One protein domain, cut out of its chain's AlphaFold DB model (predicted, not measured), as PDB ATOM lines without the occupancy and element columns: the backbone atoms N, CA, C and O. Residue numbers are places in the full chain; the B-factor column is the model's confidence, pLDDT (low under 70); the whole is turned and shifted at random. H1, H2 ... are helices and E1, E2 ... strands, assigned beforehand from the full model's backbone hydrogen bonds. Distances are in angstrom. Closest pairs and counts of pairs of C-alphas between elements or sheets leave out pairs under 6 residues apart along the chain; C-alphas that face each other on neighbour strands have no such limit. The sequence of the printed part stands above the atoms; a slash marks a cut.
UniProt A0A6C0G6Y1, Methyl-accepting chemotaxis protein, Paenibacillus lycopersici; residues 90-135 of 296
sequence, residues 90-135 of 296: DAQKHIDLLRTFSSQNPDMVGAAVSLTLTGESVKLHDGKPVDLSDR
ATOM      1  N   ASP A  90     248.469 145.605 212.405       86.12
ATOM      2  CA  ASP A  90     247.010 145.759 212.410       86.12
ATOM      3  C   ASP A  90     246.399 145.281 213.735       86.12
ATOM      4  O   ASP A  90     246.197 144.087 213.973       86.12
ATOM      5  N   ALA A  91     246.075 146.239 214.604       82.62
ATOM      6  CA  ALA A  91     245.525 145.978 215.928       82.62
ATOM      7  C   ALA A  91     244.264 145.113 215.919       82.62
ATOM      8  O   ALA A  91     244.065 144.341 216.858       82.62
ATOM      9  N   GLN A  92     243.425 145.228 214.891       86.88
ATOM     10  CA  GLN A  92     242.138 144.551 214.889       86.88
ATOM     11  C   GLN A  92     242.272 143.087 214.501       86.88
ATOM     12  O   GLN A  92     241.694 142.228 215.165       86.88
ATOM     13  N   LYS A  93     243.150 142.787 213.539       89.00
ATOM     14  CA  LYS A  93     243.517 141.402 213.214       89.00
ATOM     15  C   LYS A  93     244.128 140.672 214.406       89.00
ATOM     16  O   LYS A  93     243.818 139.506 214.632       89.00
ATOM     17  N   HIS A  94     244.957 141.353 215.199       87.94
ATOM     18  CA  HIS A  94     245.523 140.783 216.428       87.94
ATOM     19  C   HIS A  94     244.462 140.513 217.502       87.94
ATOM     20  O   HIS A  94     244.504 139.463 218.140       87.94
ATOM     21  N   ILE A  95     243.480 141.406 217.677       87.56
ATOM     22  CA  ILE A  95     242.364 141.184 218.612       87.56
ATOM     23  C   ILE A  95     241.491 140.009 218.158       87.56
ATOM     24  O   ILE A  95     241.130 139.166 218.978       87.56
ATOM     25  N   ASP A  96     241.158 139.924 216.870       88.69
ATOM     26  CA  ASP A  96     240.329 138.837 216.337       88.69
ATOM     27  C   ASP A  96     241.043 137.479 216.426       88.69
ATOM     28  O   ASP A  96     240.429 136.464 216.778       88.69
ATOM     29  N   LEU A  97     242.359 137.466 216.198       88.62
ATOM     30  CA  LEU A  97     243.208 136.300 216.419       88.62
ATOM     31  C   LEU A  97     243.205 135.875 217.896       88.62
ATOM     32  O   LEU A  97     242.963 134.707 218.192       88.62
ATOM     33  N   LEU A  98     243.408 136.815 218.825       88.19
ATOM     34  CA  LEU A  98     243.356 136.551 220.268       88.19
ATOM     35  C   LEU A  98     241.983 136.054 220.721       88.19
ATOM     36  O   LEU A  98     241.904 135.147 221.547       88.19
ATOM     37  N   ARG A  99     240.897 136.606 220.170       87.69
ATOM     38  CA  ARG A  99     239.529 136.154 220.457       87.69
ATOM     39  C   ARG A  99     239.331 134.709 220.016       87.69
ATOM     40  O   ARG A  99     238.829 133.896 220.791       87.69
ATOM     41  N   THR A 100     239.776 134.379 218.804       88.50
ATOM     42  CA  THR A 100     239.711 133.013 218.268       88.50
ATOM     43  C   THR A 100     240.541 132.059 219.126       88.50
ATOM     44  O   THR A 100     240.040 131.026 219.567       88.50
ATOM     45  N   PHE A 101     241.775 132.438 219.456       88.88
ATOM     46  CA  PHE A 101     242.669 131.638 220.286       88.88
ATOM     47  C   PHE A 101     242.118 131.401 221.693       88.88
ATOM     48  O   PHE A 101     242.120 130.264 222.167       88.88
ATOM     49  N   SER A 102     241.599 132.446 222.341       87.25
ATOM     50  CA  SER A 102     241.009 132.345 223.676       87.25
ATOM     51  C   SER A 102     239.744 131.489 223.685       87.25
ATOM     52  O   SER A 102     239.487 130.823 224.683       87.25
ATOM     53  N   SER A 103     238.967 131.475 222.595       87.12
ATOM     54  CA  SER A 103     237.793 130.597 222.482       87.12
ATOM     55  C   SER A 103     238.172 129.114 222.391       87.12
ATOM     56  O   SER A 103     237.448 128.260 222.894       87.12
ATOM     57  N   GLN A 104     239.326 128.809 221.789       88.38
ATOM     58  CA  GLN A 104     239.844 127.446 221.639       88.38
ATOM     59  C   GLN A 104     240.669 126.982 222.850       88.38
ATOM     60  O   GLN A 104     240.827 125.783 223.059       88.38
ATOM     61  N   ASN A 105     241.188 127.918 223.650       87.88
ATOM     62  CA  ASN A 105     242.070 127.652 224.788       87.88
ATOM     63  C   ASN A 105     241.567 128.395 226.037       87.88
ATOM     64  O   ASN A 105     242.151 129.409 226.432       87.88
ATOM     65  N   PRO A 106     240.474 127.921 226.665       83.44
ATOM     66  CA  PRO A 106     239.878 128.573 227.834       83.44
ATOM     67  C   PRO A 106     240.789 128.562 229.072       83.44
ATOM     68  O   PRO A 106     240.552 129.304 230.016       83.44
ATOM     69  N   ASP A 107     241.846 127.752 229.079       83.81
ATOM     70  CA  ASP A 107     242.907 127.745 230.088       83.81
ATOM     71  C   ASP A 107     243.943 128.874 229.896       83.81
ATOM     72  O   ASP A 107     244.758 129.119 230.786       83.81
ATOM     73  N   MET A 108     243.908 129.590 228.763       80.69
ATOM     74  CA  MET A 108     244.887 130.616 228.368       80.69
ATOM     75  C   MET A 108     244.261 132.003 228.130       80.69
ATOM     76  O   MET A 108     244.712 132.764 227.275       80.69
ATOM     77  N   VAL A 109     243.244 132.369 228.919       70.56
ATOM     78  CA  VAL A 109     242.506 133.652 228.806       70.56
ATOM     79  C   VAL A 109     243.411 134.889 228.965       70.56
ATOM     80  O   VAL A 109     243.092 135.968 228.475       70.56
ATOM     81  N   GLY A 110     244.570 134.742 229.615       73.94
ATOM     82  CA  GLY A 110     245.548 135.817 229.819       73.94
ATOM     83  C   GLY A 110     246.429 136.149 228.609       73.94
ATOM     84  O   GLY A 110     247.360 136.941 228.755       73.94
ATOM     85  N   ALA A 111     246.194 135.543 227.441       77.94
ATOM     86  CA  ALA A 111     246.945 135.869 226.232       77.94
ATOM     87  C   ALA A 111     246.708 137.334 225.823       77.94
ATOM     88  O   ALA A 111     245.569 137.788 225.690       77.94
ATOM     89  N   ALA A 112     247.795 138.073 225.610       80.38
ATOM     90  CA  ALA A 112     247.762 139.480 225.236       80.38
ATOM     91  C   ALA A 112     248.804 139.771 224.153       80.38
ATOM     92  O   ALA A 112     249.838 139.105 224.080       80.38
ATOM     93  N   VAL A 113     248.542 140.780 223.323       81.00
ATOM     94  CA  VAL A 113     249.456 141.232 222.264       81.00
ATOM     95  C   VAL A 113     249.886 142.667 222.544       81.00
ATOM     96  O   VAL A 113     249.048 143.536 222.786       81.00
ATOM     97  N   SER A 114     251.194 142.926 222.476       79.62
ATOM     98  CA  SER A 114     251.737 144.284 222.386       79.62
ATOM     99  C   SER A 114     252.012 144.630 220.928       79.62
ATOM    100  O   SER A 114     252.662 143.865 220.221       79.62
ATOM    101  N   LEU A 115     251.583 145.817 220.504       76.38
ATOM    102  CA  LEU A 115     251.989 146.419 219.227       76.38
ATOM    103  C   LEU A 115     253.118 147.441 219.388       76.38
ATOM    104  O   LEU A 115     253.609 147.993 218.406       76.38
ATOM    105  N   THR A 116     253.507 147.724 220.629       73.00
ATOM    106  CA  THR A 116     254.589 148.649 220.954       73.00
ATOM    107  C   THR A 116     255.845 147.863 221.306       73.00
ATOM    108  O   THR A 116     255.775 146.837 221.986       73.00
ATOM    109  N   LEU A 117     257.005 148.370 220.880       69.31
ATOM    110  CA  LEU A 117     258.313 147.809 221.247       69.31
ATOM    111  C   LEU A 117     258.580 147.903 222.757       69.31
ATOM    112  O   LEU A 117     259.406 147.160 223.276       69.31
ATOM    113  N   THR A 118     257.880 148.802 223.460       72.75
ATOM    114  CA  THR A 118     258.005 148.964 224.911       72.75
ATOM    115  C   THR A 118     257.294 147.853 225.689       72.75
ATOM    116  O   THR A 118     257.661 147.558 226.824       72.75
ATOM    117  N   GLY A 119     256.270 147.218 225.102       73.38
ATOM    118  CA  GLY A 119     255.456 146.226 225.810       73.38
ATOM    119  C   GLY A 119     254.655 146.807 226.981       73.38
ATOM    120  O   GLY A 119     254.140 146.044 227.791       73.38
ATOM    121  N   GLU A 120     254.578 148.136 227.081       78.94
ATOM    122  CA  GLU A 120     253.941 148.866 228.183       78.94
ATOM    123  C   GLU A 120     252.420 148.797 228.111       78.94
ATOM    124  O   GLU A 120     251.759 148.741 229.137       78.94
ATOM    125  N   SER A 121     251.849 148.742 226.909       81.75
ATOM    126  CA  SER A 121     250.414 148.561 226.722       81.75
ATOM    127  C   SER A 121     250.160 147.341 225.853       81.75
ATOM    128  O   SER A 121     250.594 147.279 224.699       81.75
ATOM    129  N   VAL A 122     249.445 146.372 226.418       85.19
ATOM    130  CA  VAL A 122     249.000 145.169 225.711       85.19
ATOM    131  C   VAL A 122     247.493 145.191 225.535       85.19
ATOM    132  O   VAL A 122     246.771 145.753 226.354       85.19
ATOM    133  N   LYS A 123     246.996 144.554 224.479       84.12
ATOM    134  CA  LYS A 123     245.564 144.333 224.268       84.12
ATOM    135  C   LYS A 123     245.227 142.866 224.504       84.12
ATOM    136  O   LYS A 123     245.927 141.991 223.996       84.12
ATOM    137  N   LEU A 124     244.162 142.612 225.263       84.75
ATOM    138  CA  LEU A 124     243.603 141.271 225.459       84.75
ATOM    139  C   LEU A 124     242.582 140.925 224.366       84.75
ATOM    140  O   LEU A 124     242.259 141.743 223.502       84.75
ATOM    141  N   HIS A 125     242.032 139.710 224.435       82.38
ATOM    142  CA  HIS A 125     240.986 139.205 223.540       82.38
ATOM    143  C   HIS A 125     239.734 140.107 223.444       82.38
ATOM    144  O   HIS A 125     238.962 140.011 222.490       82.38
ATOM    145  N   ASP A 126     239.490 140.958 224.448       81.19
ATOM    146  CA  ASP A 126     238.336 141.859 224.545       81.19
ATOM    147  C   ASP A 126     238.652 143.258 223.994       81.19
ATOM    148  O   ASP A 126     237.799 144.143 224.005       81.19
ATOM    149  N   GLY A 127     239.876 143.452 223.497       79.56
ATOM    150  CA  GLY A 127     240.371 144.713 222.967       79.56
ATOM    151  C   GLY A 127     240.695 145.754 224.036       79.56
ATOM    152  O   GLY A 127     241.153 146.842 223.676       79.56
ATOM    153  N   LYS A 128     240.500 145.454 225.330       83.19
ATOM    154  CA  LYS A 128     240.834 146.395 226.397       83.19
ATOM    155  C   LYS A 128     242.352 146.493 226.544       83.19
ATOM    156  O   LYS A 128     243.031 145.460 226.580       83.19
ATOM    157  N   PRO A 129     242.900 147.715 226.622       82.69
ATOM    158  CA  PRO A 129     244.303 147.902 226.926       82.69
ATOM    159  C   PRO A 129     244.555 147.584 228.402       82.69
ATOM    160  O   PRO A 129     243.822 148.042 229.280       82.69
ATOM    161  N   VAL A 130     245.612 146.828 228.669       86.00
ATOM    162  CA  VAL A 130     246.182 146.641 230.000       86.00
ATOM    163  C   VAL A 130     247.555 147.284 230.008       86.00
ATOM    164  O   VAL A 130     248.389 147.013 229.143       86.00
ATOM    165  N   ASP A 131     247.752 148.166 230.980       84.00
ATOM    166  CA  ASP A 131     249.040 148.777 231.254       84.00
ATOM    167  C   ASP A 131     249.907 147.786 232.042       84.00
ATOM    168  O   ASP A 131     249.504 147.275 233.086       84.00
ATOM    169  N   LEU A 132     251.074 147.481 231.490       82.38
ATOM    170  CA  LEU A 132     252.118 146.629 232.049       82.38
ATOM    171  C   LEU A 132     253.410 147.422 232.282       82.38
ATOM    172  O   LEU A 132     254.471 146.836 232.506       82.38
ATOM    173  N   SER A 133     253.349 148.755 232.236       78.81
ATOM    174  CA  SER A 133     254.499 149.621 232.511       78.81
ATOM    175  C   SER A 133     255.076 149.407 233.911       78.81
ATOM    176  O   SER A 133     256.267 149.644 234.124       78.81
ATOM    177  N   ASP A 134     254.244 148.940 234.845       81.81
ATOM    178  CA  ASP A 134     254.580 148.604 236.230       81.81
ATOM    179  C   ASP A 134     255.420 147.321 236.368       81.81
ATOM    180  O   ASP A 134     256.024 147.070 237.414       81.81
ATOM    181  N   ARG A 135     255.494 146.500 235.315       81.56
ATOM    182  CA  ARG A 135     256.216 145.231 235.350       81.56
ATOM    183  C   ARG A 135     257.716 145.461 235.455       81.56
ATOM    184  O   ARG A 135     258.320 146.193 234.677       81.56
TER     185      ARG A 135
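This is residues 90 to 135 of the 296 residues of the protein "Methyl-accepting chemotaxis protein" of Paenibacillus lycopersici (UniProt A0A6C0G6Y1). One helix, H1, packs on a small sheet of three short strands, on its E1 and E2 part, while E3 lies at the sheet's edge away from the helix. After H1 the backbone folds back through residues 105 to 111 into the sheet, whose strands follow one another as hairpins. The printed part has 46 residues with one named helix and three named strands, in the order H1, E1, E2, E3; the sheet runs E1, E2, E3, antiparallel throughout, and the class is mixed, helices and strands. The whole is compact, with a radius of gyration of the C-alphas of 10.4 A and spans of 29 by 23 by 15 A.

H1, residues 91 to 104, begins at C-alpha 91 (245.525, 145.978, 215.928) and measures 20.2 A from first to last C-alpha. E1, residues 112 to 114, measures 6.9 A. E2, residues 121 to 124, measures 10.1 A. E3, residues 129 to 131, measures 6.5 A and ends at C-alpha 131 (249.040, 148.777, 231.254).

H1 is on the sheet, with 22 pairs of C-alphas within 10 A. The closest C-alphas of H1 and E1 are those of His 94 and Val 113, 7.1 A apart; those of H1 and E2 are Ile 95 and Leu 124, 7.0 A apart. Every O i to N i+4 pair in H1 is within hydrogen-bond range. E1, E2 and E3 form a meander, each strand the antiparallel neighbour of the one before. In the hairpin E1 and E2, N 123 and O 113 are 2.8 A apart, within hydrogen-bond range. In the hairpin E2 and E3, N 130 and O 122 are 2.8 A apart, also within range.

The two C-alphas farthest apart, those of Gln 104 and Asp 134, are 29.6 A apart. The printed part has no cut. The link E2 to E3 is tight, and the links H1 to E1 and E1 to E2 are short. The mean pLDDT of the printed part is 82.5, and one printed residue, Leu 117, is under 70.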